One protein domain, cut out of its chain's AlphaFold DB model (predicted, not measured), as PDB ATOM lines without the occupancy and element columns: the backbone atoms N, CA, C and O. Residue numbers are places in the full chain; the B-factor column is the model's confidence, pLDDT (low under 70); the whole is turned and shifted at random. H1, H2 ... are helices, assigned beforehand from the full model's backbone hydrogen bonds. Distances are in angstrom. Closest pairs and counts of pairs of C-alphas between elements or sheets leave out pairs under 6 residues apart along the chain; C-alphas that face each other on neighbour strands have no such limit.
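This is residues 154 to 282 of the 455 residues of the protein "Protein regulator of cytokinesis 1" of Lygus hesperus (UniProt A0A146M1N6). A long rod is made by two helices, H1 and H3, staggered and side by side over part of their lengths; H2 packs crosswise on H1 near this overlap, and H5 packs along H3 beyond it, with H4 nearby. Residues 154 to 168 of H1 stick out at one end. The printed part has 129 residues, five named helices in order H1 to H5 and no named strand: all helix, extended, radius of gyration of the C-alphas 22.5 A, spans 84 by 22 by 20 A.

With residues 173 to 190 alone, H1, residues 154 to 190, touches H3, residues 215 to 253, at a shallow tilt of 17 degrees, the same way; the closest C-alphas, of Leu 184 and Val 225, are 6.3 A apart. H2, residues 198 to 205, touches residues 177 to 185 of H1 alone, about perpendicular at 86 degrees; closest C-alphas Arg 181 and Cys 204, 5.8 A. H4, residues 257 to 266, is close to H3 but not clearly touching; closest C-alphas Trp 250 and Arg 260, 7.9 A. H5, residues 272 to 282, touches residues 238 to 249 of H3 alone; closest C-alphas Leu 246 and Ile 282, 5.7 A. In H1 to H5 every O i to N i+4 pair is within hydrogen-bond range.

H1 begins at C-alpha 154 (177.446, 222.312, 215.997) and is 54.0 A long; H3 is 57.1 A; H5 ends at C-alpha 282 (233.054, 217.299, 265.561).

The farthest C-alphas, of Thr 154 and Arg 254, are 83.6 A apart. The printed part has no cut and no long link; no printed residue is under 70 in pLDDT.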
ATOM      1  N   THR A 154     176.561 223.416 215.611       84.00
ATOM      2  CA  THR A 154     177.446 222.312 215.997       84.00
ATOM      3  C   THR A 154     178.893 222.774 216.137       84.00
ATOM      4  O   THR A 154     179.512 222.495 217.156       84.00
ATOM      5  N   ASN A 155     179.416 223.553 215.182       86.25
ATOM      6  CA  ASN A 155     180.792 224.061 215.243       86.25
ATOM      7  C   ASN A 155     180.993 224.998 216.448       86.25
ATOM      8  O   ASN A 155     182.044 224.976 217.087       86.25
ATOM      9  N   LEU A 156     179.991 225.827 216.771       87.19
ATOM     10  CA  LEU A 156     180.020 226.678 217.967       87.19
ATOM     11  C   LEU A 156     179.996 225.841 219.250       87.19
ATOM     12  O   LEU A 156     180.715 226.157 220.195       87.19
ATOM     13  N   HIS A 157     179.207 224.765 219.275       88.88
ATOM     14  CA  HIS A 157     179.149 223.849 220.407       88.88
ATOM     15  C   HIS A 157     180.459 223.073 220.601       88.88
ATOM     16  O   HIS A 157     180.937 222.968 221.726       88.88
ATOM     17  N   GLU A 158     181.073 222.578 219.526       90.88
ATOM     18  CA  GLU A 158     182.386 221.919 219.563       90.88
ATOM     19  C   GLU A 158     183.475 222.858 220.093       90.88
ATOM     20  O   GLU A 158     184.271 222.465 220.947       90.88
ATOM     21  N   LEU A 159     183.475 224.121 219.649       92.38
ATOM     22  CA  LEU A 159     184.388 225.142 220.161       92.38
ATOM     23  C   LEU A 159     184.158 225.418 221.654       92.38
ATOM     24  O   LEU A 159     185.117 225.515 222.417       92.38
ATOM     25  N   ASP A 160     182.902 225.513 222.091       93.44
ATOM     26  CA  ASP A 160     182.574 225.720 223.504       93.44
ATOM     27  C   ASP A 160     182.985 224.515 224.373       93.44
ATOM     28  O   ASP A 160     183.588 224.691 225.434       93.44
ATOM     29  N   GLN A 161     182.773 223.285 223.888       94.31
ATOM     30  CA  GLN A 161     183.270 222.069 224.538       94.31
ATOM     31  C   GLN A 161     184.802 222.047 224.617       94.31
ATOM     32  O   GLN A 161     185.363 221.705 225.662       94.31
ATOM     33  N   HIS A 162     185.498 222.442 223.549       95.19
ATOM     34  CA  HIS A 162     186.954 222.535 223.550       95.19
ATOM     35  C   HIS A 162     187.448 223.561 224.584       95.19
ATOM     36  O   HIS A 162     188.294 223.242 225.421       95.19
ATOM     37  N   ILE A 163     186.848 224.756 224.616       96.62
ATOM     38  CA  ILE A 163     187.133 225.791 225.621       96.62
ATOM     39  C   ILE A 163     186.869 225.274 227.039       96.62
ATOM     40  O   ILE A 163     187.639 225.574 227.954       96.62
ATOM     41  N   PHE A 164     185.806 224.494 227.249       96.56
ATOM     42  CA  PHE A 164     185.518 223.875 228.540       96.56
ATOM     43  C   PHE A 164     186.651 222.941 228.988       96.56
ATOM     44  O   PHE A 164     187.116 223.049 230.127       96.56
ATOM     45  N   VAL A 165     187.149 222.083 228.093       96.50
ATOM     46  CA  VAL A 165     188.299 221.208 228.372       96.50
ATOM     47  C   VAL A 165     189.544 222.035 228.697       96.50
ATOM     48  O   VAL A 165     190.163 221.800 229.734       96.50
ATOM     49  N   LEU A 166     189.866 223.056 227.893       97.38
ATOM     50  CA  LEU A 166     191.015 223.936 228.139       97.38
ATOM     51  C   LEU A 166     190.923 224.640 229.503       97.38
ATOM     52  O   LEU A 166     191.910 224.722 230.234       97.38
ATOM     53  N   ARG A 167     189.736 225.123 229.892       97.25
ATOM     54  CA  ARG A 167     189.522 225.732 231.216       97.25
ATOM     55  C   ARG A 167     189.768 224.746 232.345       97.25
ATOM     56  O   ARG A 167     190.408 225.118 233.324       97.25
ATOM     57  N   LYS A 168     189.287 223.509 232.207       97.56
ATOM     58  CA  LYS A 168     189.539 222.455 233.192       97.56
ATOM     59  C   LYS A 168     191.039 222.175 233.312       97.56
ATOM     60  O   LYS A 168     191.577 222.249 234.409       97.56
ATOM     61  N   THR A 169     191.735 221.992 232.189       96.69
ATOM     62  CA  THR A 169     193.194 221.788 232.175       96.69
ATOM     63  C   THR A 169     193.955 222.959 232.798       96.69
ATOM     64  O   THR A 169     194.929 222.739 233.517       96.69
ATOM     65  N   LYS A 170     193.520 224.205 232.565       96.12
ATOM     66  CA  LYS A 170     194.098 225.392 233.212       96.12
ATOM     67  C   LYS A 170     193.977 225.319 234.733       96.12
ATOM     68  O   LYS A 170     194.957 225.619 235.408       96.12
ATOM     69  N   ILE A 171     192.804 224.958 235.253       96.56
ATOM     70  CA  ILE A 171     192.580 224.821 236.700       96.56
ATOM     71  C   ILE A 171     193.507 223.736 237.254       96.56
ATOM     72  O   ILE A 171     194.338 224.037 238.106       96.56
ATOM     73  N   ASP A 172     193.472 222.536 236.671       96.62
ATOM     74  CA  ASP A 172     194.265 221.391 237.132       96.62
ATOM     75  C   ASP A 172     195.777 221.704 237.150       96.62
ATOM     76  O   ASP A 172     196.481 221.424 238.126       96.62
ATOM     77  N   ARG A 173     196.303 222.328 236.084       96.25
ATOM     78  CA  ARG A 173     197.725 222.715 236.002       96.25
ATOM     79  C   ARG A 173     198.076 223.866 236.946       96.25
ATOM     80  O   ARG A 173     199.169 223.861 237.505       96.25
ATOM     81  N   SER A 174     197.175 224.831 237.138       95.19
ATOM     82  CA  SER A 174     197.383 225.949 238.067       95.19
ATOM     83  C   SER A 174     197.432 225.471 239.519       95.19
ATOM     84  O   SER A 174     198.291 225.917 240.279       95.19
ATOM     85  N   ASP A 175     196.553 224.546 239.899       95.12
ATOM     86  CA  ASP A 175     196.546 223.959 241.240       95.12
ATOM     87  C   ASP A 175     197.828 223.159 241.480       95.12
ATOM     88  O   ASP A 175     198.510 223.354 242.490       95.12
ATOM     89  N   LYS A 176     198.239 222.346 240.499       95.19
ATOM     90  CA  LYS A 176     199.503 221.603 240.559       95.19
ATOM     91  C   LYS A 176     200.721 222.521 240.670       95.19
ATOM     92  O   LYS A 176     201.632 222.218 241.444       95.19
ATOM     93  N   LEU A 177     200.743 223.634 239.935       95.38
ATOM     94  CA  LEU A 177     201.796 224.645 240.045       95.38
ATOM     95  C   LEU A 177     201.853 225.225 241.461       95.38
ATOM     96  O   LEU A 177     202.926 225.254 242.058       95.38
ATOM     97  N   ASN A 178     200.712 225.638 242.016       94.38
ATOM     98  CA  ASN A 178     200.651 226.226 243.354       94.38
ATOM     99  C   ASN A 178     201.128 225.250 244.436       94.38
ATOM    100  O   ASN A 178     201.979 225.619 245.247       94.38
ATOM    101  N   MET A 179     200.656 224.001 244.401       95.31
ATOM    102  CA  MET A 179     201.081 222.958 245.342       95.31
ATOM    103  C   MET A 179     202.582 222.661 245.229       95.31
ATOM    104  O   MET A 179     203.288 222.574 246.233       95.31
ATOM    105  N   SER A 180     203.088 222.535 244.000       95.19
ATOM    106  CA  SER A 180     204.511 222.269 243.753       95.19
ATOM    107  C   SER A 180     205.384 223.434 244.208       95.19
ATOM    108  O   SER A 180     206.436 223.215 244.798       95.19
ATOM    109  N   ARG A 181     204.931 224.673 243.991       95.12
ATOM    110  CA  ARG A 181     205.610 225.894 244.436       95.12
ATOM    111  C   ARG A 181     205.701 225.971 245.956       95.12
ATOM    112  O   ARG A 181     206.769 226.267 246.479       95.12
ATOM    113  N   GLU A 182     204.606 225.715 246.668       95.38
ATOM    114  CA  GLU A 182     204.610 225.698 248.137       95.38
ATOM    115  C   GLU A 182     205.600 224.662 248.671       95.38
ATOM    116  O   GLU A 182     206.434 224.979 249.521       95.38
ATOM    117  N   ARG A 183     205.575 223.458 248.094       96.31
ATOM    118  CA  ARG A 183     206.500 222.381 248.447       96.31
ATOM    119  C   ARG A 183     207.956 222.736 248.137       96.31
ATOM    120  O   ARG A 183     208.826 222.508 248.971       96.31
ATOM    121  N   LEU A 184     208.233 223.315 246.968       96.38
ATOM    122  CA  LEU A 184     209.572 223.771 246.586       96.38
ATOM    123  C   LEU A 184     210.095 224.846 247.534       96.38
ATOM    124  O   LEU A 184     211.229 224.748 247.990       96.38
ATOM    125  N   ASN A 185     209.267 225.832 247.877       95.56
ATOM    126  CA  ASN A 185     209.643 226.895 248.804       95.56
ATOM    127  C   ASN A 185     209.955 226.353 250.209       95.56
ATOM    128  O   ASN A 185     210.900 226.827 250.843       95.56
ATOM    129  N   ASP A 186     209.207 225.354 250.690       96.12
ATOM    130  CA  ASP A 186     209.516 224.664 251.948       96.12
ATOM    131  C   ASP A 186     210.859 223.918 251.878       96.12
ATOM    132  O   ASP A 186     211.735 224.134 252.720       96.12
ATOM    133  N   MET A 187     211.070 223.106 250.837       97.25
ATOM    134  CA  MET A 187     212.321 222.362 250.649       97.25
ATOM    135  C   MET A 187     213.529 223.300 250.526       97.25
ATOM    136  O   MET A 187     214.544 223.092 251.191       97.25
ATOM    137  N   MET A 188     213.413 224.376 249.740       96.25
ATOM    138  CA  MET A 188     214.464 225.386 249.599       96.25
ATOM    139  C   MET A 188     214.777 226.068 250.931       96.25
ATOM    140  O   MET A 188     215.954 226.240 251.250       96.25
ATOM    141  N   ARG A 189     213.752 226.399 251.732       96.00
ATOM    142  CA  ARG A 189     213.922 226.980 253.071       96.00
ATOM    143  C   ARG A 189     214.654 226.022 254.008       96.00
ATOM    144  O   ARG A 189     215.597 226.447 254.666       96.00
ATOM    145  N   ARG A 190     214.256 224.747 254.049       96.12
ATOM    146  CA  ARG A 190     214.891 223.713 254.887       96.12
ATOM    147  C   ARG A 190     216.357 223.481 254.522       96.12
ATOM    148  O   ARG A 190     217.176 223.284 255.410       96.12
ATOM    149  N   LEU A 191     216.680 223.541 253.232       95.88
ATOM    150  CA  LEU A 191     218.050 223.457 252.716       95.88
ATOM    151  C   LEU A 191     218.837 224.773 252.852       95.88
ATOM    152  O   LEU A 191     220.016 224.817 252.499       95.88
ATOM    153  N   GLU A 192     218.197 225.853 253.314       95.81
ATOM    154  CA  GLU A 192     218.744 227.217 253.339       95.81
ATOM    155  C   GLU A 192     219.304 227.648 251.976       95.81
ATOM    156  O   GLU A 192     220.366 228.268 251.873       95.81
ATOM    157  N   SER A 193     218.600 227.276 250.911       93.88
ATOM    158  CA  SER A 193     218.972 227.517 249.520       93.88
ATOM    159  C   SER A 193     218.024 228.516 248.858       93.88
ATOM    160  O   SER A 193     216.943 228.809 249.362       93.88
ATOM    161  N   VAL A 194     218.455 229.053 247.720       93.06
ATOM    162  CA  VAL A 194     217.672 229.972 246.888       93.06
ATOM    163  C   VAL A 194     217.564 229.401 245.473       93.06
ATOM    164  O   VAL A 194     218.420 228.588 245.101       93.06
ATOM    165  N   PRO A 195     216.562 229.817 244.677       93.38
ATOM    166  CA  PRO A 195     216.456 229.431 243.276       93.38
ATOM    167  C   PRO A 195     217.758 229.706 242.519       93.38
ATOM    168  O   PRO A 195     218.309 230.808 242.572       93.38
ATOM    169  N   SER A 196     218.252 228.688 241.823       91.38
ATOM    170  CA  SER A 196     219.523 228.718 241.099       91.38
ATOM    171  C   SER A 196     219.344 229.027 239.616       91.38
ATOM    172  O   SER A 196     220.192 229.679 239.007       91.38
ATOM    173  N   THR A 197     218.228 228.587 239.035       93.94
ATOM    174  CA  THR A 197     217.902 228.790 237.621       93.94
ATOM    175  C   THR A 197     216.781 229.808 237.451       93.94
ATOM    176  O   THR A 197     215.990 230.035 238.364       93.94
ATOM    177  N   GLU A 198     216.688 230.410 236.264       92.50
ATOM    178  CA  GLU A 198     215.601 231.347 235.962       92.50
ATOM    179  C   GLU A 198     214.229 230.664 236.025       92.50
ATOM    180  O   GLU A 198     213.303 231.196 236.624       92.50
ATOM    181  N   PHE A 199     214.135 229.422 235.545       93.75
ATOM    182  CA  PHE A 199     212.914 228.623 235.645       93.75
ATOM    183  C   PHE A 199     212.473 228.395 237.102       93.75
ATOM    184  O   PHE A 199     211.297 228.537 237.424       93.75
ATOM    185  N   GLU A 200     213.406 228.079 238.009       94.38
ATOM    186  CA  GLU A 200     213.098 227.939 239.441       94.38
ATOM    187  C   GLU A 200     212.577 229.259 240.037       94.38
ATOM    188  O   GLU A 200     211.638 229.233 240.832       94.38
ATOM    189  N   LYS A 201     213.128 230.414 239.630       92.69
ATOM    190  CA  LYS A 201     212.621 231.727 240.064       92.69
ATOM    191  C   LYS A 201     211.203 231.975 239.563       92.69
ATOM    192  O   LYS A 201     210.347 232.338 240.362       92.69
ATOM    193  N   GLU A 202     210.940 231.718 238.281       92.75
ATOM    194  CA  GLU A 202     209.607 231.873 237.683       92.75
ATOM    195  C   GLU A 202     208.552 231.036 238.426       92.75
ATOM    196  O   GLU A 202     207.455 231.522 238.716       92.75
ATOM    197  N   VAL A 203     208.895 229.795 238.793       92.81
ATOM    198  CA  VAL A 203     208.031 228.915 239.597       92.81
ATOM    199  C   VAL A 203     207.794 229.495 240.994       92.81
ATOM    200  O   VAL A 203     206.650 229.532 241.450       92.81
ATOM    201  N   CYS A 204     208.845 229.963 241.675       89.50
ATOM    202  CA  CYS A 204     208.748 230.549 243.015       89.50
ATOM    203  C   CYS A 204     207.918 231.841 243.043       89.50
ATOM    204  O   CYS A 204     207.130 232.041 243.969       89.50
ATOM    205  N   GLU A 205     208.054 232.696 242.029       85.69
ATOM    206  CA  GLU A 205     207.260 233.918 241.867       85.69
ATOM    207  C   GLU A 205     205.797 233.597 241.524       85.69
ATOM    208  O   GLU A 205     204.877 234.257 242.013       85.69
ATOM    209  N   GLY A 206     205.557 232.546 240.732       73.75
ATOM    210  CA  GLY A 206     204.219 232.049 240.399       73.75
ATOM    211  C   GLY A 206     203.391 233.008 239.538       73.75
ATOM    212  O   GLY A 206     202.161 232.995 239.598       73.75
ATOM    213  N   ASN A 207     204.043 233.869 238.754       81.19
ATOM    214  CA  ASN A 207     203.361 234.830 237.897       81.19
ATOM    215  C   ASN A 207     202.994 234.201 236.541       81.19
ATOM    216  O   ASN A 207     203.857 234.013 235.685       81.19
ATOM    217  N   LEU A 208     201.701 233.955 236.304       79.38
ATOM    218  CA  LEU A 208     201.182 233.362 235.056       79.38
ATOM    219  C   LEU A 208     201.359 234.242 233.801       79.38
ATOM    220  O   LEU A 208     201.120 233.776 232.685       79.38
ATOM    221  N   SER A 209     201.756 235.511 233.951       77.69
ATOM    222  CA  SER A 209     202.163 236.330 232.798       77.69
ATOM    223  C   SER A 209     203.528 235.914 232.244       77.69
ATOM    224  O   SER A 209     203.760 236.061 231.045       77.69
ATOM    225  N   VAL A 210     204.384 235.343 233.097       82.19
ATOM    226  CA  VAL A 210     205.727 234.858 232.760       82.19
ATOM    227  C   VAL A 210     205.700 233.336 232.589       82.19
ATOM    228  O   VAL A 210     206.049 232.827 231.526       82.19
ATOM    229  N   PHE A 211     205.181 232.608 233.583       90.88
ATOM    230  CA  PHE A 211     205.120 231.149 233.565       90.88
ATOM    231  C   PHE A 211     203.898 230.640 232.790       90.88
ATOM    232  O   PHE A 211     202.759 230.685 233.264       90.88
ATOM    233  N   LYS A 212     204.137 230.108 231.590       93.06
ATOM    234  CA  LYS A 212     203.105 229.438 230.787       93.06
ATOM    235  C   LYS A 212     202.866 228.015 231.290       93.06
ATOM    236  O   LYS A 212     203.819 227.275 231.527       93.06
ATOM    237  N   LEU A 213     201.602 227.603 231.374       95.12
ATOM    238  CA  LEU A 213     201.163 226.276 231.830       95.12
ATOM    239  C   LEU A 213     201.259 225.230 230.707       95.12
ATOM    240  O   LEU A 213     200.347 224.419 230.525       95.12
ATOM    241  N   THR A 214     202.339 225.266 229.926       96.19
ATOM    242  CA  THR A 214     202.581 224.300 228.850       96.19
ATOM    243  C   THR A 214     202.923 222.933 229.418       96.19
ATOM    244  O   THR A 214     203.451 222.826 230.522       96.19
ATOM    245  N   GLU A 215     202.652 221.871 228.665       95.94
ATOM    246  CA  GLU A 215     203.000 220.509 229.092       95.94
ATOM    247  C   GLU A 215     204.501 220.374 229.383       95.94
ATOM    248  O   GLU A 215     204.893 219.843 230.418       95.94
ATOM    249  N   GLN A 216     205.343 220.968 228.534       96.25
ATOM    250  CA  GLN A 216     206.788 220.986 228.732       96.25
ATOM    251  C   GLN A 216     207.195 221.676 230.045       96.25
ATOM    252  O   GLN A 216     208.077 221.179 230.744       96.25
ATOM    253  N   ASN A 217     206.575 222.810 230.388       95.50
ATOM    254  CA  ASN A 217     206.868 223.514 231.637       95.50
ATOM    255  C   ASN A 217     206.362 222.737 232.857       95.50
ATOM    256  O   ASN A 217     207.045 222.708 233.876       95.50
ATOM    257  N   MET A 218     205.213 222.063 232.755       96.81
ATOM    258  CA  MET A 218     204.712 221.204 233.832       96.81
ATOM    259  C   MET A 218     205.621 219.991 234.073       96.81
ATOM    260  O   MET A 218     205.870 219.653 235.225       96.81
ATOM    261  N   ASN A 219     206.178 219.393 233.019       97.00
ATOM    262  CA  ASN A 219     207.140 218.294 233.159       97.00
ATOM    263  C   ASN A 219     208.445 218.778 233.812       97.00
ATOM    264  O   ASN A 219     208.922 218.177 234.768       97.00
ATOM    265  N   LYS A 220     208.975 219.932 233.384       96.62
ATOM    266  CA  LYS A 220     210.151 220.545 234.029       96.62
ATOM    267  C   LYS A 220     209.904 220.896 235.499       96.62
ATOM    268  O   LYS A 220     210.821 220.805 236.309       96.62
ATOM    269  N   LEU A 221     208.689 221.323 235.849       96.75
ATOM    270  CA  LEU A 221     208.304 221.578 237.238       96.75
ATOM    271  C   LEU A 221     208.406 220.298 238.077       96.75
ATOM    272  O   LEU A 221     208.946 220.348 239.179       96.75
ATOM    273  N   GLU A 222     207.930 219.165 237.557       97.06
ATOM    274  CA  GLU A 222     208.077 217.865 238.222       97.06
ATOM    275  C   GLU A 222     209.547 217.478 238.395       97.06
ATOM    276  O   GLU A 222     209.945 217.119 239.501       97.06
ATOM    277  N   ASP A 223     210.372 217.637 237.355       97.25
ATOM    278  CA  ASP A 223     211.811 217.350 237.426       97.25
ATOM    279  C   ASP A 223     212.504 218.179 238.522       97.25
ATOM    280  O   ASP A 223     213.329 217.670 239.286       97.25
ATOM    281  N   VAL A 224     212.154 219.466 238.633       96.62
ATOM    282  CA  VAL A 224     212.686 220.362 239.668       96.62
ATOM    283  C   VAL A 224     212.213 219.938 241.059       96.62
ATOM    284  O   VAL A 224     213.014 219.917 241.992       96.62
ATOM    285  N   VAL A 225     210.940 219.567 241.212       97.19
ATOM    286  CA  VAL A 225     210.407 219.042 242.478       97.19
ATOM    287  C   VAL A 225     211.178 217.792 242.906       97.19
ATOM    288  O   VAL A 225     211.702 217.769 244.019       97.19
ATOM    289  N   VAL A 226     211.351 216.816 242.010       98.00
ATOM    290  CA  VAL A 226     212.110 215.583 242.278       98.00
ATOM    291  C   VAL A 226     213.563 215.889 242.644       98.00
ATOM    292  O   VAL A 226     214.064 215.368 243.636       98.00
ATOM    293  N   LYS A 227     214.229 216.789 241.910       96.56
ATOM    294  CA  LYS A 227     215.593 217.240 242.230       96.56
ATOM    295  C   LYS A 227     215.698 217.738 243.676       96.56
ATOM    296  O   LYS A 227     216.622 217.349 244.387       96.56
ATOM    297  N   TYR A 228     214.781 218.599 244.120       97.31
ATOM    298  CA  TYR A 228     214.816 219.136 245.486       97.31
ATOM    299  C   TYR A 228     214.443 218.097 246.547       97.31
ATOM    300  O   TYR A 228     215.012 218.133 247.636       97.31
ATOM    301  N   GLU A 229     213.558 217.148 246.240       97.81
ATOM    302  CA  GLU A 229     213.288 216.007 247.121       97.81
ATOM    303  C   GLU A 229     214.542 215.160 247.351       97.81
ATOM    304  O   GLU A 229     214.855 214.831 248.496       97.81
ATOM    305  N   THR A 230     215.287 214.854 246.284       97.69
ATOM    306  CA  THR A 230     216.556 214.123 246.380       97.69
ATOM    307  C   THR A 230     217.567 214.888 247.227       97.69
ATOM    308  O   THR A 230     218.132 214.315 248.152       97.69
ATOM    309  N   LEU A 231     217.734 216.195 246.991       96.88
ATOM    310  CA  LEU A 231     218.647 217.029 247.782       96.88
ATOM    311  C   LEU A 231     218.261 217.085 249.266       96.88
ATOM    312  O   LEU A 231     219.136 217.063 250.129       96.88
ATOM    313  N   VAL A 232     216.963 217.148 249.580       97.81
ATOM    314  CA  VAL A 232     216.474 217.067 250.965       97.81
ATOM    315  C   VAL A 232     216.801 215.708 251.581       97.81
ATOM    316  O   VAL A 232     217.246 215.672 252.727       97.81
ATOM    317  N   GLY A 233     216.611 214.611 250.844       97.44
ATOM    318  CA  GLY A 233     216.975 213.264 251.290       97.44
ATOM    319  C   GLY A 233     218.467 213.145 251.606       97.44
ATOM    320  O   GLY A 233     218.830 212.821 252.733       97.44
ATOM    321  N   GLU A 234     219.326 213.519 250.657       96.62
ATOM    322  CA  GLU A 234     220.788 213.492 250.813       96.62
ATOM    323  C   GLU A 234     221.271 214.375 251.976       96.62
ATOM    324  O   GLU A 234     222.157 213.985 252.741       96.62
ATOM    325  N   ALA A 235     220.692 215.570 252.140       96.25
ATOM    326  CA  ALA A 235     221.032 216.467 253.242       96.25
ATOM    327  C   ALA A 235     220.603 215.903 254.604       96.25
ATOM    328  O   ALA A 235     221.343 216.045 255.578       96.25
ATOM    329  N   THR A 236     219.443 215.243 254.661       97.25
ATOM    330  CA  THR A 236     218.948 214.578 255.876       97.25
ATOM    331  C   THR A 236     219.882 213.441 256.275       97.25
ATOM    332  O   THR A 236     220.419 213.464 257.376       97.25
ATOM    333  N   GLU A 237     220.195 212.528 255.349       96.94
ATOM    334  CA  GLU A 237     221.130 211.424 255.608       96.94
ATOM    335  C   GLU A 237     222.509 211.930 256.050       96.94
ATOM    336  O   GLU A 237     223.141 211.370 256.950       96.94
ATOM    337  N   ARG A 238     222.995 213.020 255.443       96.25
ATOM    338  CA  ARG A 238     224.266 213.636 255.831       96.25
ATOM    339  C   ARG A 238     224.231 214.169 257.263       96.25
ATOM    340  O   ARG A 238     225.210 213.972 257.983       96.25
ATOM    341  N   VAL A 239     223.168 214.873 257.650       96.69
ATOM    342  CA  VAL A 239     223.016 215.379 259.020       96.69
ATOM    343  C   VAL A 239     222.923 214.224 260.007       96.69
ATOM    344  O   VAL A 239     223.710 214.211 260.949       96.69
ATOM    345  N   ASP A 240     222.115 213.201 259.729       96.00
ATOM    346  CA  ASP A 240     221.985 212.018 260.590       96.00
ATOM    347  C   ASP A 240     223.344 211.333 260.830       96.00
ATOM    348  O   ASP A 240     223.689 210.949 261.951       96.00
ATOM    349  N   LEU A 241     224.172 211.207 259.784       95.94
ATOM    350  CA  LEU A 241     225.524 210.651 259.900       95.94
ATOM    351  C   LEU A 241     226.451 211.522 260.759       95.94
ATOM    352  O   LEU A 241     227.265 210.988 261.519       95.94
ATOM    353  N   LEU A 242     226.360 212.848 260.628       96.00
ATOM    354  CA  LEU A 242     227.153 213.789 261.420       96.00
ATOM    355  C   LEU A 242     226.717 213.778 262.887       96.00
ATOM    356  O   LEU A 242     227.577 213.652 263.754       96.00
ATOM    357  N   GLU A 243     225.416 213.827 263.161       95.75
ATOM    358  CA  GLU A 243     224.853 213.722 264.511       95.75
ATOM    359  C   GLU A 243     225.250 212.395 265.166       95.75
ATOM    360  O   GLU A 243     225.785 212.379 266.272       95.75
ATOM    361  N   SER A 244     225.123 211.273 264.450       94.94
ATOM    362  CA  SER A 244     225.513 209.957 264.969       94.94
ATOM    363  C   SER A 244     227.022 209.847 265.235       94.94
ATOM    364  O   SER A 244     227.456 209.166 266.170       94.94
ATOM    365  N   LYS A 245     227.859 210.514 264.427       93.50
ATOM    366  CA  LYS A 245     229.303 210.619 264.687       93.50
ATOM    367  C   LYS A 245     229.586 211.494 265.908       93.50
ATOM    368  O   LYS A 245     230.461 211.141 266.702       93.50
ATOM    369  N   LEU A 246     228.878 212.611 266.039       95.50
ATOM    370  CA  LEU A 246     229.046 213.564 267.126       95.50
ATOM    371  C   LEU A 246     228.645 212.951 268.473       95.50
ATOM    372  O   LEU A 246     229.436 213.021 269.408       95.50
ATOM    373  N   GLU A 247     227.520 212.238 268.541       93.38
ATOM    374  CA  GLU A 247     227.059 211.560 269.762       93.38
ATOM    375  C   GLU A 247     228.109 210.565 270.284       93.38
ATOM    376  O   GLU A 247     228.517 210.605 271.444       93.38
ATOM    377  N   LYS A 248     228.671 209.741 269.387       90.19
ATOM    378  CA  LYS A 248     229.756 208.804 269.731       90.19
ATOM    379  C   LYS A 248     231.011 209.516 270.236       90.19
ATOM    380  O   LYS A 248     231.760 208.943 271.030       90.19
ATOM    381  N   LEU A 249     231.305 210.715 269.734       91.25
ATOM    382  CA  LEU A 249     232.433 211.509 270.216       91.25
ATOM    383  C   LEU A 249     232.138 212.100 271.589       91.25
ATOM    384  O   LEU A 249     232.995 211.969 272.462       91.25
ATOM    385  N   TRP A 250     230.948 212.666 271.796       94.62
ATOM    386  CA  TRP A 250     230.494 213.179 273.088       94.62
ATOM    387  C   TRP A 250     230.534 212.116 274.185       94.62
ATOM    388  O   TRP A 250     231.034 212.400 275.274       94.62
ATOM    389  N   ASP A 251     230.127 210.880 273.892       90.00
ATOM    390  CA  ASP A 251     230.236 209.753 274.827       90.00
ATOM    391  C   ASP A 251     231.686 209.441 275.206       90.00
ATOM    392  O   ASP A 251     232.006 209.243 276.381       90.00
ATOM    393  N   ARG A 252     232.594 209.450 274.224       85.75
ATOM    394  CA  ARG A 252     234.022 209.173 274.445       85.75
ATOM    395  C   ARG A 252     234.708 210.250 275.278       85.75
ATOM    396  O   ARG A 252     235.518 209.919 276.136       85.75
ATOM    397  N   ILE A 253     234.397 211.523 275.031       87.69
ATOM    398  CA  ILE A 253     234.948 212.641 275.816       87.69
ATOM    399  C   ILE A 253     234.168 212.898 277.112       87.69
ATOM    400  O   ILE A 253     234.596 213.731 277.907       87.69
ATOM    401  N   ARG A 254     233.051 212.186 277.329       89.06
ATOM    402  CA  ARG A 254     232.121 212.353 278.455       89.06
ATOM    403  C   ARG A 254     231.621 213.793 278.597       89.06
ATOM    404  O   ARG A 254     231.646 214.357 279.690       89.06
ATOM    405  N   LEU A 255     231.179 214.388 277.487       91.00
ATOM    406  CA  LEU A 255     230.628 215.743 277.505       91.00
ATOM    407  C   LEU A 255     229.330 215.772 278.339       91.00
ATOM    408  O   LEU A 255     228.488 214.892 278.117       91.00
ATOM    409  N   PRO A 256     229.147 216.742 279.259       92.94
ATOM    410  CA  PRO A 256     227.934 216.856 280.067       92.94
ATOM    411  C   PRO A 256     226.670 217.024 279.219       92.94
ATOM    412  O   PRO A 256     226.669 217.766 278.235       92.94
ATOM    413  N   ASP A 257     225.569 216.401 279.643       92.25
ATOM    414  CA  ASP A 257     224.299 216.431 278.902       92.25
ATOM    415  C   ASP A 257     223.742 217.850 278.716       92.25
ATOM    416  O   ASP A 257     223.076 218.124 277.721       92.25
ATOM    417  N   ASP A 258     224.018 218.766 279.648       95.00
ATOM    418  CA  ASP A 258     223.588 220.166 279.562       95.00
ATOM    419  C   ASP A 258     224.211 220.876 278.347       95.00
ATOM    420  O   ASP A 258     223.521 221.611 277.641       95.00
ATOM    421  N   GLU A 259     225.492 220.612 278.059       93.38
ATOM    422  CA  GLU A 259     226.191 221.166 276.892       93.38
ATOM    423  C   GLU A 259     225.697 220.531 275.587       93.38
ATOM    424  O   GLU A 259     225.475 221.244 274.606       93.38
ATOM    425  N   ARG A 260     225.448 219.209 275.588       94.31
ATOM    426  CA  ARG A 260     224.857 218.502 274.436       94.31
ATOM    427  C   ARG A 260     223.494 219.094 274.071       94.31
ATOM    428  O   ARG A 260     223.234 219.397 272.907       94.31
ATOM    429  N   ARG A 261     222.631 219.300 275.076       93.62
ATOM    430  CA  ARG A 261     221.301 219.896 274.880       93.62
ATOM    431  C   ARG A 261     221.399 221.323 274.355       93.62
ATOM    432  O   ARG A 261     220.740 221.629 273.368       93.62
ATOM    433  N   ALA A 262     222.257 222.159 274.941       94.56
ATOM    434  CA  ALA A 262     222.442 223.535 274.479       94.56
ATOM    435  C   ALA A 262     222.879 223.609 273.003       94.56
ATOM    436  O   ALA A 262     222.401 224.469 272.257       94.56
ATOM    437  N   PHE A 263     223.753 222.696 272.561       94.75
ATOM    438  CA  PHE A 263     224.165 222.613 271.161       94.75
ATOM    439  C   PHE A 263     222.997 222.223 270.240       94.75
ATOM    440  O   PHE A 263     222.719 222.945 269.283       94.75
ATOM    441  N   ASN A 264     222.276 221.143 270.561       92.50
ATOM    442  CA  ASN A 264     221.170 220.633 269.739       92.50
ATOM    443  C   ASN A 264     219.948 221.573 269.703       92.50
ATOM    444  O   ASN A 264     219.221 221.607 268.715       92.50
ATOM    445  N   GLU A 265     219.709 222.353 270.763       93.06
ATOM    446  CA  GLU A 265     218.667 223.392 270.779       93.06
ATOM    447  C   GLU A 265     219.024 224.583 269.879       93.06
ATOM    448  O   GLU A 265     218.142 225.221 269.304       93.06
ATOM    449  N   THR A 266     220.319 224.883 269.747       92.94
ATOM    450  CA  THR A 266     220.810 226.015 268.953       92.94
ATOM    451  C   THR A 266     220.935 225.662 267.473       92.94
ATOM    452  O   THR A 266     220.598 226.476 266.612       92.94
ATOM    453  N   TYR A 267     221.427 224.461 267.167       90.81
ATOM    454  CA  TYR A 267     221.722 224.014 265.811       90.81
ATOM    455  C   TYR A 267     220.878 222.788 265.476       90.81
ATOM    456  O   TYR A 267     221.118 221.703 265.994       90.81
ATOM    457  N   TYR A 268     219.899 222.968 264.589       90.12
ATOM    458  CA  TYR A 268     218.981 221.913 264.168       90.12
ATOM    459  C   TYR A 268     218.641 222.022 262.677       90.12
ATOM    460  O   TYR A 268     218.771 223.080 262.055       90.12
ATOM    461  N   GLY A 269     218.142 220.924 262.110       93.75
ATOM    462  CA  GLY A 269     217.691 220.852 260.720       93.75
ATOM    463  C   GLY A 269     218.779 220.413 259.739       93.75
ATOM    464  O   GLY A 269     219.849 219.961 260.123       93.75
ATOM    465  N   ILE A 270     218.475 220.535 258.444       96.31
ATOM    466  CA  ILE A 270     219.283 219.977 257.339       96.31
ATOM    467  C   ILE A 270     220.001 221.044 256.501       96.31
ATOM    468  O   ILE A 270     220.569 220.754 255.449       96.31
ATOM    469  N   GLY A 271     219.924 222.299 256.943       94.38
ATOM    470  CA  GLY A 271     220.491 223.446 256.250       94.38
ATOM    471  C   GLY A 271     222.017 223.469 256.279       94.38
ATOM    472  O   GLY A 271     222.683 222.717 256.999       94.38
ATOM    473  N   ARG A 272     222.596 224.391 255.509       92.50
ATOM    474  CA  ARG A 272     224.054 224.581 255.456       92.50
ATOM    475  C   ARG A 272     224.615 225.024 256.806       92.50
ATOM    476  O   ARG A 272     225.723 224.618 257.155       92.50
ATOM    477  N   SER A 273     223.860 225.825 257.555       94.19
ATOM    478  CA  SER A 273     224.223 226.279 258.896       94.19
ATOM    479  C   SER A 273     224.384 225.101 259.867       94.19
ATOM    480  O   SER A 273     225.434 224.983 260.498       94.19
ATOM    481  N   ALA A 274     223.412 224.183 259.905       94.75
ATOM    482  CA  ALA A 274     223.420 222.991 260.749       94.75
ATOM    483  C   ALA A 274     224.580 222.047 260.395       94.75
ATOM    484  O   ALA A 274     225.367 221.674 261.264       94.75
ATOM    485  N   VAL A 275     224.768 221.741 259.104       95.00
ATOM    486  CA  VAL A 275     225.896 220.916 258.632       95.00
ATOM    487  C   VAL A 275     227.243 221.538 259.014       95.00
ATOM    488  O   VAL A 275     228.155 220.829 259.451       95.00
ATOM    489  N   SER A 276     227.383 222.857 258.856       95.31
ATOM    490  CA  SER A 276     228.596 223.575 259.248       95.31
ATOM    491  C   SER A 276     228.823 223.483 260.756       95.31
ATOM    492  O   SER A 276     229.922 223.119 261.170       95.31
ATOM    493  N   ALA A 277     227.806 223.755 261.574       96.38
ATOM    494  CA  ALA A 277     227.905 223.697 263.030       96.38
ATOM    495  C   ALA A 277     228.306 222.300 263.522       96.38
ATOM    496  O   ALA A 277     229.277 222.174 264.266       96.38
ATOM    497  N   LEU A 278     227.638 221.247 263.033       96.56
ATOM    498  CA  LEU A 278     227.969 219.854 263.352       96.56
ATOM    499  C   LEU A 278     229.416 219.512 262.982       96.56
ATOM    500  O   LEU A 278     230.131 218.891 263.761       96.56
ATOM    501  N   THR A 279     229.876 219.942 261.804       95.94
ATOM    502  CA  THR A 279     231.245 219.657 261.345       95.94
ATOM    503  C   THR A 279     232.293 220.333 262.233       95.94
ATOM    504  O   THR A 279     233.262 219.683 262.627       95.94
ATOM    505  N   HIS A 280     232.088 221.606 262.583       96.56
ATOM    506  CA  HIS A 280     232.994 222.337 263.473       96.56
ATOM    507  C   HIS A 280     232.995 221.752 264.889       96.56
ATOM    508  O   HIS A 280     234.050 221.645 265.511       96.56
ATOM    509  N   GLU A 281     231.837 221.330 265.397       96.50
ATOM    510  CA  GLU A 281     231.739 220.726 266.726       96.50
ATOM    511  C   GLU A 281     232.403 219.344 266.781       96.50
ATOM    512  O   GLU A 281     233.092 219.027 267.751       96.50
ATOM    513  N   ILE A 282     232.296 218.549 265.712       95.88
ATOM    514  CA  ILE A 282     233.054 217.299 265.561       95.88
ATOM    515  C   ILE A 282     234.562 217.578 265.594       95.88
ATOM    516  O   ILE A 282     235.297 216.876 266.290       95.88
TER     517      ILE A 282